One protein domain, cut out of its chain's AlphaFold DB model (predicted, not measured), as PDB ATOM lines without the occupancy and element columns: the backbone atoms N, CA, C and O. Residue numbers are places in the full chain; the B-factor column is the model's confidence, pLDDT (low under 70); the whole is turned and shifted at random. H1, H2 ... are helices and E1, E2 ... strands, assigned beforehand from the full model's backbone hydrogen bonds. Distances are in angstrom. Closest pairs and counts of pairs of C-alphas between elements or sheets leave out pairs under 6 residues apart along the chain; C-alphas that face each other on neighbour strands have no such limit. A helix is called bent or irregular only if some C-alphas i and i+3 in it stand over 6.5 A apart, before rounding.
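This is residues 65 to 172 of the 175 residues of the protein "CheB-type methylesterase domain-containing protein" of Acidobacteria bacterium (UniProt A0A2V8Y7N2). A small parallel sheet, E3, E4 and E5, is covered by H2 and H3 on one face and by H4 on the other, while H1 runs side by side with H2, and a two-stranded hairpin, E1 and E2, packs on H1 at the far end from H4. The printed part has 108 residues, with four named helices and five named strands in the order E1 E2 H1 E3 H2 E4 H3 E5 H4. The class is mixed, helices and strands; the larger sheet has the order E3, E4, E5, and the hairpin is antiparallel. The whole is compact, with a radius of gyration of the C-alphas of 13.9 A and spans of 35 by 34 by 22 A.

In the sheet E3, residues 103 to 106, and E4, residues 127 to 131, are parallel neighbours at 23 degrees, with N 129 and O 104 2.8 A apart. E5, residues 153 to 155, is parallel to E4 at 30 degrees, with N 130 and O 153 2.9 A apart. H3, residues 140 to 146, is over E4 at a height over the sheet of 8.1 A, slantwise to the strands at 40 degrees on the local plane; its closest C-alphas to E4 are Pro 142 and Val 130, 5.6 A. H4, residues 157 to 170, is on the opposite face over E4, at a height of 9.3 A, along the strands at 8 degrees on the local plane; the closest C-alphas are Gln 131 and Pro 157, 6.3 A. With H2, residues 115 to 123, on the same face as H3, there are three layers, helices on both faces of a sheet. E3, H2, E4 and E4, H3, E5 are strand-helix-strand units, parallel neighbour strands joined through a helix, with right-handed crossovers. H2 touches H3, closest at the C-alphas of Ala 115 and Trp 145, 4.8 A. H1, residues 87 to 97, only grazes the sheet and touches H2 at a shallow tilt of 9 degrees, the same way, with C-alphas 96 and 121 closest at 4.8 A. E1, residues 65 to 69, comes closest to H1 at the C-alphas of Thr 67 and Phe 91, 5.1 A. E1 and E2, residues 72 to 77, form an antiparallel hairpin, with N 74 and O 67 2.8 A apart. H3 has every O i to N i+4 pair within hydrogen-bond range; H1 has 6 of 7, H2 3 of 5 and H4 8 of 10.

E1 begins at C-alpha 65 (-8.565, -9.186, 28.608). E2 is 16.7 A long, H1 15.9 A and H2 13.8 A. H4, 20.0 A long, ends at C-alpha 170 (-29.660, -4.864, 51.216). H4 is irregular, with C-alphas 158 and 161 7.1 A apart, and H2 only just, with C-alphas 116 and 119 6.9 A apart.

The two C-alphas farthest apart, those of Arg 81 and Ala 170, are 40.6 A apart. The printed part has no cut and no long link. Its mean pLDDT is 88.8, with residues 80 to 85 and residue 172 under 70.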
ATOM      1  N   GLU A  65      -7.557 -10.108  28.103       88.88
ATOM      2  CA  GLU A  65      -8.565  -9.186  28.608       88.88
ATOM      3  C   GLU A  65      -9.914  -9.902  28.677       88.88
ATOM      4  O   GLU A  65     -10.156 -10.866  27.946       88.88
ATOM      5  N   MET A  66     -10.787  -9.437  29.567       89.50
ATOM      6  CA  MET A  66     -12.126  -9.984  29.750       89.50
ATOM      7  C   MET A  66     -13.149  -8.860  29.714       89.50
ATOM      8  O   MET A  66     -12.961  -7.819  30.342       89.50
ATOM      9  N   THR A  67     -14.243  -9.092  29.000       91.56
ATOM     10  CA  THR A  67     -15.397  -8.190  28.934       91.56
ATOM     11  C   THR A  67     -16.676  -8.962  29.216       91.56
ATOM     12  O   THR A  67     -16.746 -10.148  28.908       91.56
ATOM     13  N   LEU A  68     -17.693  -8.297  29.757       90.50
ATOM     14  CA  LEU A  68     -19.042  -8.834  29.918       90.50
ATOM     15  C   LEU A  68     -20.019  -8.055  29.031       90.50
ATOM     16  O   LEU A  68     -20.070  -6.830  29.111       90.50
ATOM     17  N   ALA A  69     -20.804  -8.767  28.227       89.44
ATOM     18  CA  ALA A  69     -21.932  -8.222  27.477       89.44
ATOM     19  C   ALA A  69     -23.073  -9.244  27.497       89.44
ATOM     20  O   ALA A  69     -22.816 -10.431  27.324       89.44
ATOM     21  N   ASP A  70     -24.302  -8.803  27.770       85.06
ATOM     22  CA  ASP A  70     -25.509  -9.646  27.742       85.06
ATOM     23  C   ASP A  70     -25.393 -10.955  28.554       85.06
ATOM     24  O   ASP A  70     -25.828 -12.027  28.136       85.06
ATOM     25  N   GLY A  71     -24.740 -10.889  29.721       83.44
ATOM     26  CA  GLY A  71     -24.509 -12.052  30.590       83.44
ATOM     27  C   GLY A  71     -23.438 -13.031  30.088       83.44
ATOM     28  O   GLY A  71     -23.217 -14.071  30.713       83.44
ATOM     29  N   VAL A  72     -22.749 -12.698  28.994       87.12
ATOM     30  CA  VAL A  72     -21.694 -13.496  28.366       87.12
ATOM     31  C   VAL A  72     -20.340 -12.827  28.580       87.12
ATOM     32  O   VAL A  72     -20.056 -11.731  28.092       87.12
ATOM     33  N   LEU A  73     -19.473 -13.498  29.330       89.69
ATOM     34  CA  LEU A  73     -18.062 -13.159  29.396       89.69
ATOM     35  C   LEU A  73     -17.419 -13.465  28.040       89.69
ATOM     36  O   LEU A  73     -17.722 -14.482  27.428       89.69
ATOM     37  N   SER A  74     -16.499 -12.613  27.598       88.19
ATOM     38  CA  SER A  74     -15.686 -12.766  26.387       88.19
ATOM     39  C   SER A  74     -14.216 -12.548  26.719       88.19
ATOM     40  O   SER A  74     -13.887 -11.608  27.441       88.19
ATOM     41  N   LEU A  75     -13.341 -13.419  26.210       88.75
ATOM     42  CA  LEU A  75     -11.892 -13.306  26.379       88.75
ATOM     43  C   LEU A  75     -11.235 -12.848  25.087       88.75
ATOM     44  O   LEU A  75     -11.379 -13.497  24.053       88.75
ATOM     45  N   HIS A  76     -10.416 -11.812  25.199       85.69
ATOM     46  CA  HIS A  76      -9.691 -11.228  24.078       85.69
ATOM     47  C   HIS A  76      -8.185 -11.290  24.334       85.69
ATOM     48  O   HIS A  76      -7.757 -11.261  25.495       85.69
ATOM     49  N   PRO A  77      -7.347 -11.390  23.289       85.31
ATOM     50  CA  PRO A  77      -5.930 -11.087  23.424       85.31
ATOM     51  C   PRO A  77      -5.759  -9.686  24.012       85.31
ATOM     52  O   PRO A  77      -6.501  -8.768  23.668       85.31
ATOM     53  N   ARG A  78      -4.790  -9.522  24.912       82.75
ATOM     54  CA  ARG A  78      -4.535  -8.228  25.543       82.75
ATOM     55  C   ARG A  78      -4.147  -7.182  24.491       82.75
ATOM     56  O   ARG A  78      -3.222  -7.402  23.710       82.75
ATOM     57  N   SER A  79      -4.837  -6.047  24.502       72.88
ATOM     58  CA  SER A  79      -4.699  -4.969  23.517       72.88
ATOM     59  C   SER A  79      -3.424  -4.138  23.713       72.88
ATOM     60  O   SER A  79      -2.859  -3.621  22.751       72.88
ATOM     61  N   LYS A  80      -2.929  -4.032  24.956       68.06
ATOM     62  CA  LYS A  80      -1.716  -3.276  25.314       68.06
ATOM     63  C   LYS A  80      -0.546  -4.180  25.714       68.06
ATOM     64  O   LYS A  80      -0.722  -5.183  26.412       68.06
ATOM     65  N   ARG A  81       0.677  -3.779  25.331       57.72
ATOM     66  CA  ARG A  81       1.943  -4.425  25.741       57.72
ATOM     67  C   ARG A  81       2.107  -4.435  27.275       57.72
ATOM     68  O   ARG A  81       1.471  -3.661  27.993       57.72
ATOM     69  N   LYS A  82       2.963  -5.339  27.773       54.66
ATOM     70  CA  LYS A  82       3.330  -5.462  29.199       54.66
ATOM     71  C   LYS A  82       3.690  -4.083  29.779       54.66
ATOM     72  O   LYS A  82       4.543  -3.407  29.217       54.66
ATOM     73  N   GLY A  83       3.044  -3.696  30.881       55.81
ATOM     74  CA  GLY A  83       3.350  -2.473  31.641       55.81
ATOM     75  C   GLY A  83       2.153  -1.553  31.901       55.81
ATOM     76  O   GLY A  83       2.123  -0.900  32.931       55.81
ATOM     77  N   TRP A  84       1.150  -1.532  31.016       61.19
ATOM     78  CA  TRP A  84      -0.088  -0.750  31.185       61.19
ATOM     79  C   TRP A  84      -1.296  -1.688  31.075       61.19
ATOM     80  O   TRP A  84      -1.954  -1.769  30.034       61.19
ATOM     81  N   SER A  85      -1.524  -2.513  32.104       66.06
ATOM     82  CA  SER A  85      -2.765  -3.299  32.182       66.06
ATOM     83  C   SER A  85      -3.887  -2.351  32.528       66.06
ATOM     84  O   SER A  85      -3.865  -1.772  33.600       66.06
ATOM     85  N   ASN A  86      -4.870  -2.237  31.644       86.00
ATOM     86  CA  ASN A  86      -6.158  -1.654  31.996       86.00
ATOM     87  C   ASN A  86      -7.195  -2.779  32.105       86.00
ATOM     88  O   ASN A  86      -8.345  -2.594  31.728       86.00
ATOM     89  N   VAL A  87      -6.774  -3.985  32.499       89.56
ATOM     90  CA  VAL A  87      -7.616  -5.187  32.423       89.56
ATOM     91  C   VAL A  87      -8.787  -5.084  33.397       89.56
ATOM     92  O   VAL A  87      -9.905  -5.451  33.039       89.56
ATOM     93  N   ILE A  88      -8.557  -4.509  34.582       91.81
ATOM     94  CA  ILE A  88      -9.599  -4.241  35.573       91.81
ATOM     95  C   ILE A  88     -10.484  -3.101  35.070       91.81
ATOM     96  O   ILE A  88     -11.704  -3.238  35.066       91.81
ATOM     97  N   THR A  89      -9.894  -2.011  34.570       93.31
ATOM     98  CA  THR A  89     -10.642  -0.875  34.002       93.31
ATOM     99  C   THR A  89     -11.571  -1.313  32.865       93.31
ATOM    100  O   THR A  89     -12.755  -0.988  32.877       93.31
ATOM    101  N   ILE A  90     -11.065  -2.080  31.896       92.62
ATOM    102  CA  ILE A  90     -11.828  -2.599  30.752       92.62
ATOM    103  C   ILE A  90     -12.977  -3.480  31.244       92.62
ATOM    104  O   ILE A  90     -14.122  -3.296  30.820       92.62
ATOM    105  N   PHE A  91     -12.690  -4.398  32.172       93.56
ATOM    106  CA  PHE A  91     -13.710  -5.283  32.714       93.56
ATOM    107  C   PHE A  91     -14.802  -4.501  33.454       93.56
ATOM    108  O   PHE A  91     -15.979  -4.683  33.145       93.56
ATOM    109  N   LEU A  92     -14.442  -3.575  34.349       94.75
ATOM    110  CA  LEU A  92     -15.395  -2.742  35.091       94.75
ATOM    111  C   LEU A  92     -16.247  -1.865  34.168       94.75
ATOM    112  O   LEU A  92     -17.456  -1.776  34.374       94.75
ATOM    113  N   CYS A  93     -15.660  -1.279  33.121       94.31
ATOM    114  CA  CYS A  93     -16.403  -0.528  32.109       94.31
ATOM    115  C   CYS A  93     -17.413  -1.409  31.361       94.31
ATOM    116  O   CYS A  93     -18.526  -0.963  31.088       94.31
ATOM    117  N   SER A  94     -17.056  -2.654  31.023       93.75
ATOM    118  CA  SER A  94     -18.005  -3.590  30.401       93.75
ATOM    119  C   SER A  94     -19.106  -4.026  31.376       93.75
ATOM    120  O   SER A  94     -20.285  -4.028  31.031       93.75
ATOM    121  N   LEU A  95     -18.745  -4.281  32.635       93.38
ATOM    122  CA  LEU A  95     -19.668  -4.685  33.688       93.38
ATOM    123  C   LEU A  95     -20.671  -3.572  34.021       93.38
ATOM    124  O   LEU A  95     -21.847  -3.862  34.224       93.38
ATOM    125  N   ALA A  96     -20.244  -2.306  33.999       93.12
ATOM    126  CA  ALA A  96     -21.111  -1.140  34.179       93.12
ATOM    127  C   ALA A  96     -22.232  -1.063  33.125       93.12
ATOM    128  O   ALA A  96     -23.330  -0.596  33.417       93.12
ATOM    129  N   LYS A  97     -21.993  -1.576  31.913       92.62
ATOM    130  CA  LYS A  97     -22.989  -1.603  30.830       92.62
ATOM    131  C   LYS A  97     -23.979  -2.762  30.940       92.62
ATOM    132  O   LYS A  97     -25.013  -2.729  30.289       92.62
ATOM    133  N   SER A  98     -23.698  -3.768  31.769       85.75
ATOM    134  CA  SER A  98     -24.491  -5.005  31.824       85.75
ATOM    135  C   SER A  98     -25.887  -4.855  32.443       85.75
ATOM    136  O   SER A  98     -26.662  -5.801  32.415       85.75
ATOM    137  N   GLY A  99     -26.204  -3.721  33.083       80.50
ATOM    138  CA  GLY A  99     -27.486  -3.520  33.783       80.50
ATOM    139  C   GLY A  99     -27.701  -4.395  35.033       80.50
ATOM    140  O   GLY A  99     -28.586  -4.109  35.830       80.50
ATOM    141  N   HIS A 100     -26.854  -5.401  35.271       83.31
ATOM    142  CA  HIS A 100     -26.966  -6.294  36.419       83.31
ATOM    143  C   HIS A 100     -26.411  -5.708  37.728       83.31
ATOM    144  O   HIS A 100     -25.354  -5.073  37.723       83.31
ATOM    145  N   PRO A 101     -27.039  -6.021  38.869       86.94
ATOM    146  CA  PRO A 101     -26.417  -5.971  40.188       86.94
ATOM    147  C   PRO A 101     -24.931  -6.341  40.226       86.94
ATOM    148  O   PRO A 101     -24.544  -7.411  39.754       86.94
ATOM    149  N   ARG A 102     -24.085  -5.476  40.794       91.75
ATOM    150  CA  ARG A 102     -22.627  -5.650  40.733       91.75
ATOM    151  C   ARG A 102     -21.903  -4.976  41.890       91.75
ATOM    152  O   ARG A 102     -22.200  -3.838  42.254       91.75
ATOM    153  N   ILE A 103     -20.905  -5.684  42.414       94.50
ATOM    154  CA  ILE A 103     -19.952  -5.179  43.404       94.50
ATOM    155  C   ILE A 103     -18.560  -5.254  42.792       94.50
ATOM    156  O   ILE A 103     -18.155  -6.312  42.313       94.50
ATOM    157  N   ALA A 104     -17.827  -4.149  42.834       94.88
ATOM    158  CA  ALA A 104     -16.407  -4.115  42.529       94.88
ATOM    159  C   ALA A 104     -15.621  -4.065  43.839       94.88
ATOM    160  O   ALA A 104     -15.919  -3.245  44.706       94.88
ATOM    161  N   ILE A 105     -14.619  -4.933  43.977       95.00
ATOM    162  CA  ILE A 105     -13.727  -4.951  45.135       95.00
ATOM    163  C   ILE A 105     -12.295  -4.775  44.651       95.00
ATOM    164  O   ILE A 105     -11.865  -5.532  43.781       95.00
ATOM    165  N   THR A 106     -11.558  -3.830  45.236       93.56
ATOM    166  CA  THR A 106     -10.100  -3.752  45.074       93.56
ATOM    167  C   THR A 106      -9.391  -4.234  46.335       93.56
ATOM    168  O   THR A 106      -9.814  -3.926  47.453       93.56
ATOM    169  N   LEU A 107      -8.325  -5.004  46.148       92.56
ATOM    170  CA  LEU A 107      -7.463  -5.532  47.206       92.56
ATOM    171  C   LEU A 107      -6.032  -5.010  47.008       92.56
ATOM    172  O   LEU A 107      -5.744  -4.320  46.032       92.56
ATOM    173  N   SER A 108      -5.144  -5.358  47.936       89.38
ATOM    174  CA  SER A 108      -3.698  -5.146  47.833       89.38
ATOM    175  C   SER A 108      -3.155  -5.582  46.465       89.38
ATOM    176  O   SER A 108      -3.512  -6.644  45.949       89.38
ATOM    177  N   GLY A 109      -2.287  -4.766  45.871       85.25
ATOM    178  CA  GLY A 109      -1.820  -4.953  44.499       85.25
ATOM    179  C   GLY A 109      -0.789  -3.908  44.085       85.25
ATOM    180  O   GLY A 109      -0.345  -3.110  44.897       85.25
ATOM    181  N   LEU A 110      -0.365  -3.937  42.824       79.44
ATOM    182  CA  LEU A 110       0.773  -3.137  42.353       79.44
ATOM    183  C   LEU A 110       0.397  -1.787  41.732       79.44
ATOM    184  O   LEU A 110       1.241  -0.902  41.694       79.44
ATOM    185  N   ASP A 111      -0.813  -1.633  41.194       82.50
ATOM    186  CA  ASP A 111      -1.197  -0.437  40.443       82.50
ATOM    187  C   ASP A 111      -2.659  -0.028  40.670       82.50
ATOM    188  O   ASP A 111      -3.476  -0.775  41.201       82.50
ATOM    189  N   GLY A 112      -2.987   1.205  40.279       82.31
ATOM    190  CA  GLY A 112      -4.326   1.786  40.399       82.31
ATOM    191  C   GLY A 112      -5.312   1.371  39.303       82.31
ATOM    192  O   GLY A 112      -6.255   2.125  39.044       82.31
ATOM    193  N   ASP A 113      -5.105   0.235  38.621       89.50
ATOM    194  CA  ASP A 113      -6.033  -0.235  37.586       89.50
ATOM    195  C   ASP A 113      -7.459  -0.360  38.166       89.50
ATOM    196  O   ASP A 113      -7.688  -0.723  39.322       89.50
ATOM    197  N   GLY A 114      -8.452   0.027  37.370       90.56
ATOM    198  CA  GLY A 114      -9.860   0.067  37.751       90.56
ATOM    199  C   GLY A 114     -10.334   1.413  38.300       90.56
ATOM    200  O   GLY A 114     -11.507   1.734  38.109       90.56
ATOM    201  N   ALA A 115      -9.456   2.246  38.877       93.88
ATOM    202  CA  ALA A 115      -9.844   3.563  39.398       93.88
ATOM    203  C   ALA A 115     -10.531   4.462  38.340       93.88
ATOM    204  O   ALA A 115     -11.572   5.049  38.648       93.88
ATOM    205  N   PRO A 116     -10.062   4.519  37.072       94.19
ATOM    206  CA  PRO A 116     -10.725   5.315  36.033       94.19
ATOM    207  C   PRO A 116     -12.144   4.840  35.685       94.19
ATOM    208  O   PRO A 116     -12.950   5.625  35.191       94.19
ATOM    209  N   ALA A 117     -12.473   3.568  35.939       94.69
ATOM    210  CA  ALA A 117     -13.788   3.003  35.637       94.69
ATOM    211  C   ALA A 117     -14.833   3.273  36.733       94.69
ATOM    212  O   ALA A 117     -16.024   3.075  36.492       94.69
ATOM    213  N   LEU A 118     -14.425   3.731  37.927       95.50
ATOM    214  CA  LEU A 118     -15.334   3.843  39.074       95.50
ATOM    215  C   LEU A 118     -16.461   4.846  38.856       95.50
ATOM    216  O   LEU A 118     -17.553   4.635  39.378       95.50
ATOM    217  N   LYS A 119     -16.226   5.900  38.066       95.06
ATOM    218  CA  LYS A 119     -17.263   6.886  37.736       95.06
ATOM    219  C   LYS A 119     -18.426   6.220  37.008       95.06
ATOM    220  O   LYS A 119     -19.529   6.175  37.543       95.06
ATOM    221  N   ALA A 120     -18.141   5.601  35.863       93.69
ATOM    222  CA  ALA A 120     -19.140   4.873  35.087       93.69
ATOM    223  C   ALA A 120     -19.753   3.712  35.889       93.69
ATOM    224  O   ALA A 120     -20.956   3.472  35.830       93.69
ATOM    225  N   PHE A 121     -18.943   3.004  36.683       94.50
ATOM    226  CA  PHE A 121     -19.424   1.905  37.517       94.50
ATOM    227  C   PHE A 121     -20.447   2.373  38.563       94.50
ATOM    228  O   PHE A 121     -21.508   1.758  38.693       94.50
ATOM    229  N   LYS A 122     -20.178   3.482  39.258       92.25
ATOM    230  CA  LYS A 122     -21.079   4.053  40.268       92.25
ATOM    231  C   LYS A 122     -22.327   4.678  39.647       92.25
ATOM    232  O   LYS A 122     -23.421   4.427  40.137       92.25
ATOM    233  N   GLU A 123     -22.183   5.427  38.552       92.81
ATOM    234  CA  GLU A 123     -23.315   6.000  37.795       92.81
ATOM    235  C   GLU A 123     -24.271   4.912  37.296       92.81
ATOM    236  O   GLU A 123     -25.480   5.110  37.234       92.81
ATOM    237  N   SER A 124     -23.742   3.720  37.022       91.88
ATOM    238  CA  SER A 124     -24.533   2.555  36.641       91.88
ATOM    239  C   SER A 124     -25.213   1.831  37.824       91.88
ATOM    240  O   SER A 124     -25.818   0.782  37.621       91.88
ATOM    241  N   GLY A 125     -25.088   2.331  39.059       90.56
ATOM    242  CA  GLY A 125     -25.663   1.725  40.268       90.56
ATOM    243  C   GLY A 125     -24.818   0.613  40.906       90.56
ATOM    244  O   GLY A 125     -25.323  -0.143  41.737       90.56
ATOM    245  N   GLY A 126     -23.547   0.477  40.520       93.06
ATOM    246  CA  GLY A 126     -22.625  -0.486  41.120       93.06
ATOM    247  C   GLY A 126     -22.107  -0.044  42.493       93.06
ATOM    248  O   GLY A 126     -21.960   1.149  42.758       93.06
ATOM    249  N   VAL A 127     -21.786  -1.014  43.354       94.62
ATOM    250  CA  VAL A 127     -21.202  -0.767  44.686       94.62
ATOM    251  C   VAL A 127     -19.701  -1.033  44.672       94.62
ATOM    252  O   VAL A 127     -19.255  -2.083  44.216       94.62
ATOM    253  N   THR A 128     -18.911  -0.106  45.201       95.50
ATOM    254  CA  THR A 128     -17.447  -0.193  45.242       95.50
ATOM    255  C   THR A 128     -16.954  -0.408  46.671       95.50
ATOM    256  O   THR A 128     -17.303   0.320  47.602       95.50
ATOM    257  N   ILE A 129     -16.125  -1.428  46.859       95.19
ATOM    258  CA  ILE A 129     -15.488  -1.755  48.132       95.19
ATOM    259  C   ILE A 129     -13.981  -1.741  47.918       95.19
ATOM    260  O   ILE A 129     -13.483  -2.254  46.918       95.19
ATOM    261  N   VAL A 130     -13.243  -1.182  48.864       95.81
ATOM    262  CA  VAL A 130     -11.785  -1.244  48.861       95.81
ATOM    263  C   VAL A 130     -11.287  -1.867  50.152       95.81
ATOM    264  O   VAL A 130     -11.878  -1.679  51.219       95.81
ATOM    265  N   GLN A 131     -10.202  -2.624  50.045       95.56
ATOM    266  CA  GLN A 131      -9.447  -3.056  51.207       95.56
ATOM    267  C   GLN A 131      -8.934  -1.833  51.978       95.56
ATOM    268  O   GLN A 131      -8.427  -0.888  51.379       95.56
ATOM    269  N   ALA A 132      -9.047  -1.873  53.301       95.00
ATOM    270  CA  ALA A 132      -8.417  -0.919  54.206       95.00
ATOM    271  C   ALA A 132      -6.899  -0.815  53.930       95.00
ATOM    272  O   ALA A 132      -6.216  -1.842  54.047       95.00
ATOM    273  N   PRO A 133      -6.359   0.360  53.538       94.12
ATOM    274  CA  PRO A 133      -4.948   0.518  53.171       94.12
ATOM    275  C   PRO A 133      -3.967   0.019  54.235       94.12
ATOM    276  O   PRO A 133      -2.942  -0.560  53.897       94.12
ATOM    277  N   GLU A 134      -4.312   0.169  55.512       93.31
ATOM    278  CA  GLU A 134      -3.542  -0.290  56.671       93.31
ATOM    279  C   GLU A 134      -3.387  -1.817  56.753       93.31
ATOM    280  O   GLU A 134      -2.472  -2.314  57.400       93.31
ATOM    281  N   THR A 135      -4.254  -2.573  56.073       92.50
ATOM    282  CA  THR A 135      -4.168  -4.040  55.978       92.50
ATOM    283  C   THR A 135      -3.535  -4.516  54.670       92.50
ATOM    284  O   THR A 135      -3.388  -5.721  54.458       92.50
ATOM    285  N   ALA A 136      -3.236  -3.599  53.745       91.69
ATOM    286  CA  ALA A 136      -2.715  -3.935  52.432       91.69
ATOM    287  C   ALA A 136      -1.190  -4.067  52.480       91.69
ATOM    288  O   ALA A 136      -0.491  -3.150  52.897       91.69
ATOM    289  N   GLU A 137      -0.663  -5.182  51.970       91.31
ATOM    290  CA  GLU A 137       0.782  -5.333  51.743       91.31
ATOM    291  C   GLU A 137       1.300  -4.272  50.755       91.31
ATOM    292  O   GLU A 137       2.411  -3.766  50.887       91.31
ATOM    293  N   LYS A 138       0.469  -3.914  49.770       88.81
ATOM    294  CA  LYS A 138       0.712  -2.851  48.798       88.81
ATOM    295  C   LYS A 138      -0.535  -1.988  48.669       88.81
ATOM    296  O   LYS A 138      -1.563  -2.423  48.147       88.81
ATOM    297  N   ALA A 139      -0.433  -0.761  49.168       88.94
ATOM    298  CA  ALA A 139      -1.565   0.147  49.304       88.94
ATOM    299  C   ALA A 139      -1.892   0.949  48.028       88.94
ATOM    300  O   ALA A 139      -2.897   1.659  48.014       88.94
ATOM    301  N   ASP A 140      -1.101   0.832  46.954       88.25
ATOM    302  CA  ASP A 140      -1.278   1.641  45.740       88.25
ATOM    303  C   ASP A 140      -2.685   1.519  45.111       88.25
ATOM    304  O   ASP A 140      -3.313   2.563  44.895       88.25
ATOM    305  N   PRO A 141      -3.254   0.313  44.873       86.00
ATOM    306  CA  PRO A 141      -4.604   0.198  44.320       86.00
ATOM    307  C   PRO A 141      -5.703   0.746  45.243       86.00
ATOM    308  O   PRO A 141      -6.497   1.564  44.765       86.00
ATOM    309  N   PRO A 142      -5.783   0.368  46.542       91.00
ATOM    310  CA  PRO A 142      -6.773   0.943  47.452       91.00
ATOM    311  C   PRO A 142      -6.713   2.470  47.522       91.00
ATOM    312  O   PRO A 142      -7.744   3.131  47.399       91.00
ATOM    313  N   LEU A 143      -5.511   3.045  47.634       93.69
ATOM    314  CA  LEU A 143      -5.328   4.494  47.682       93.69
ATOM    315  C   LEU A 143      -5.746   5.162  46.366       93.69
ATOM    316  O   LEU A 143      -6.402   6.203  46.394       93.69
ATOM    317  N   ALA A 144      -5.415   4.570  45.215       93.88
ATOM    318  CA  ALA A 144      -5.831   5.083  43.910       93.88
ATOM    319  C   ALA A 144      -7.359   5.114  43.760       93.88
ATOM    320  O   ALA A 144      -7.912   6.104  43.282       93.88
ATOM    321  N   TRP A 145      -8.051   4.068  44.215       95.31
ATOM    322  CA  TRP A 145      -9.513   4.017  44.202       95.31
ATOM    323  C   TRP A 145     -10.118   5.029  45.180       95.31
ATOM    324  O   TRP A 145     -11.038   5.757  44.807       95.31
ATOM    325  N   MET A 146      -9.591   5.137  46.403       95.31
ATOM    326  CA  MET A 146     -10.076   6.091  47.411       95.31
ATOM    327  C   MET A 146      -9.940   7.548  46.960       95.31
ATOM    328  O   MET A 146     -10.872   8.327  47.150       95.31
ATOM    329  N   LYS A 147      -8.835   7.904  46.288       96.31
ATOM    330  CA  LYS A 147      -8.603   9.251  45.730       96.31
ATOM    331  C   LYS A 147      -9.691   9.709  44.756       96.31
ATOM    332  O   LYS A 147      -9.852  10.907  44.562       96.31
ATOM    333  N   THR A 148     -10.453   8.788  44.160       95.25
ATOM    334  CA  THR A 148     -11.571   9.151  43.274       95.25
ATOM    335  C   THR A 148     -12.758   9.769  44.018       95.25
ATOM    336  O   THR A 148     -13.584  10.420  43.389       95.25
ATOM    337  N   GLY A 149     -12.896   9.537  45.332       95.88
ATOM    338  CA  GLY A 149     -14.093   9.913  46.095       95.88
ATOM    339  C   GLY A 149     -15.345   9.092  45.745       95.88
ATOM    340  O   GLY A 149     -16.454   9.413  46.171       95.88
ATOM    341  N   LEU A 150     -15.198   8.021  44.956       95.94
ATOM    342  CA  LEU A 150     -16.312   7.209  44.453       95.94
ATOM    343  C   LEU A 150     -16.468   5.868  45.182       95.94
ATOM    344  O   LEU A 150     -17.350   5.085  44.831       95.94
ATOM    345  N   VAL A 151     -15.647   5.612  46.199       96.25
ATOM    346  CA  VAL A 151     -15.675   4.388  47.010       96.25
ATOM    347  C   VAL A 151     -16.858   4.403  47.981       96.25
ATOM    348  O   VAL A 151     -17.060   5.394  48.677       96.25
ATOM    349  N   ASN A 152     -17.634   3.316  48.058       94.75
ATOM    350  CA  ASN A 152     -18.712   3.198  49.048       94.75
ATOM    351  C   ASN A 152     -18.206   2.733  50.414       94.75
ATOM    352  O   ASN A 152     -18.687   3.221  51.434       94.75
ATOM    353  N   TYR A 153     -17.277   1.776  50.444       95.06
ATOM    354  CA  TYR A 153     -16.803   1.186  51.695       95.06
ATOM    355  C   TYR A 153     -15.301   0.903  51.679       95.06
ATOM    356  O   TYR A 153     -14.776   0.390  50.693       95.06
ATOM    357  N   VAL A 154     -14.648   1.167  52.810       96.06
ATOM    358  CA  VAL A 154     -13.260   0.791  53.116       96.06
ATOM    359  C   VAL A 154     -13.310  -0.242  54.240       96.06
ATOM    360  O   VAL A 154     -13.928   0.022  55.271       96.06
ATOM    361  N   ILE A 155     -12.792  -1.454  54.015       95.31
ATOM    362  CA  ILE A 155     -13.036  -2.601  54.910       95.31
ATOM    363  C   ILE A 155     -11.802  -3.500  55.020       95.31
ATOM    364  O   ILE A 155     -11.142  -3.782  54.021       95.31
ATOM    365  N   ASN A 156     -11.544  -4.033  56.217       95.00
ATOM    366  CA  ASN A 156     -10.546  -5.083  56.427       95.00
ATOM    367  C   ASN A 156     -10.926  -6.394  55.707       95.00
ATOM    368  O   ASN A 156     -12.101  -6.788  55.727       95.00
ATOM    369  N   PRO A 157      -9.959  -7.136  55.136       91.94
ATOM    370  CA  PRO A 157     -10.215  -8.393  54.438       91.94
ATOM    371  C   PRO A 157     -11.010  -9.417  55.257       91.94
ATOM    372  O   PRO A 157     -11.886 -10.081  54.700       91.94
ATOM    373  N   GLU A 158     -10.794  -9.505  56.577       92.50
ATOM    374  CA  GLU A 158     -11.524 -10.464  57.425       92.50
ATOM    375  C   GLU A 158     -13.028 -10.161  57.504       92.50
ATOM    376  O   GLU A 158     -13.852 -11.056  57.691       92.50
ATOM    377  N   SER A 159     -13.409  -8.894  57.320       92.75
ATOM    378  CA  SER A 159     -14.806  -8.444  57.354       92.75
ATOM    379  C   SER A 159     -15.471  -8.423  55.972       92.75
ATOM    380  O   SER A 159     -16.698  -8.301  55.877       92.75
ATOM    381  N   LEU A 160     -14.693  -8.577  54.895       91.81
ATOM    382  CA  LEU A 160     -15.152  -8.422  53.515       91.81
ATOM    383  C   LEU A 160     -16.260  -9.418  53.152       91.81
ATOM    384  O   LEU A 160     -17.301  -9.023  52.630       91.81
ATOM    385  N   ALA A 161     -16.072 -10.701  53.478       90.44
ATOM    386  CA  ALA A 161     -17.041 -11.751  53.158       90.44
ATOM    387  C   ALA A 161     -18.405 -11.495  53.816       90.44
ATOM    388  O   ALA A 161     -19.448 -11.596  53.168       90.44
ATOM    389  N   ARG A 162     -18.403 -11.097  55.095       91.94
ATOM    390  CA  ARG A 162     -19.630 -10.754  55.822       91.94
ATOM    391  C   ARG A 162     -20.307  -9.537  55.200       91.94
ATOM    392  O   ARG A 162     -21.516  -9.561  54.981       91.94
ATOM    393  N   ARG A 163     -19.536  -8.494  54.868       91.12
ATOM    394  CA  ARG A 163     -20.086  -7.290  54.239       91.12
ATOM    395  C   ARG A 163     -20.710  -7.583  52.884       91.12
ATOM    396  O   ARG A 163     -21.787  -7.064  52.609       91.12
ATOM    397  N   LEU A 164     -20.065  -8.405  52.060       90.25
ATOM    398  CA  LEU A 164     -20.579  -8.776  50.744       90.25
ATOM    399  C   LEU A 164     -21.986  -9.361  50.826       90.25
ATOM    400  O   LEU A 164     -22.862  -8.943  50.074       90.25
ATOM    401  N   VAL A 165     -22.224 -10.261  51.783       90.25
ATOM    402  CA  VAL A 165     -23.556 -10.836  52.016       90.25
ATOM    403  C   VAL A 165     -24.556  -9.756  52.434       90.25
ATOM    404  O   VAL A 165     -25.667  -9.718  51.910       90.25
ATOM    405  N   THR A 166     -24.172  -8.859  53.345       89.69
ATOM    406  CA  THR A 166     -25.040  -7.760  53.794       89.69
ATOM    407  C   THR A 166     -25.408  -6.817  52.651       89.69
ATOM    408  O   THR A 166     -26.584  -6.518  52.475       89.69
ATOM    409  N   VAL A 167     -24.431  -6.384  51.850       87.75
ATOM    410  CA  VAL A 167     -24.650  -5.497  50.696       87.75
ATOM    411  C   VAL A 167     -25.529  -6.193  49.658       87.75
ATOM    412  O   VAL A 167     -26.527  -5.626  49.223       87.75
ATOM    413  N   ALA A 168     -25.233  -7.449  49.318       85.56
ATOM    414  CA  ALA A 168     -26.018  -8.186  48.331       85.56
ATOM    415  C   ALA A 168     -27.489  -8.377  48.750       85.56
ATOM    416  O   ALA A 168     -28.385  -8.326  47.908       85.56
ATOM    417  N   ARG A 169     -27.753  -8.548  50.051       85.31
ATOM    418  CA  ARG A 169     -29.116  -8.622  50.598       85.31
ATOM    419  C   ARG A 169     -29.807  -7.261  50.647       85.31
ATOM    420  O   ARG A 169     -30.967  -7.169  50.264       85.31
ATOM    421  N   ALA A 170     -29.106  -6.214  51.085       80.88
ATOM    422  CA  ALA A 170     -29.660  -4.864  51.216       80.88
ATOM    423  C   ALA A 170     -30.111  -4.280  49.868       80.88
ATOM    424  O   ALA A 170     -31.111  -3.574  49.807       80.88
ATOM    425  N   HIS A 171     -29.412  -4.621  48.785       70.75
ATOM    426  CA  HIS A 171     -29.784  -4.216  47.430       70.75
ATOM    427  C   HIS A 171     -30.783  -5.175  46.743       70.75
ATOM    428  O   HIS A 171     -31.040  -5.035  45.549       70.75
ATOM    429  N   ALA A 172     -31.354  -6.140  47.479       62.09
ATOM    430  CA  ALA A 172     -32.303  -7.146  46.982       62.09
ATOM    431  C   ALA A 172     -31.790  -7.987  45.791       62.09
ATOM    432  O   ALA A 172     -32.574  -8.473  44.979       62.09
TER     433      ALA A 172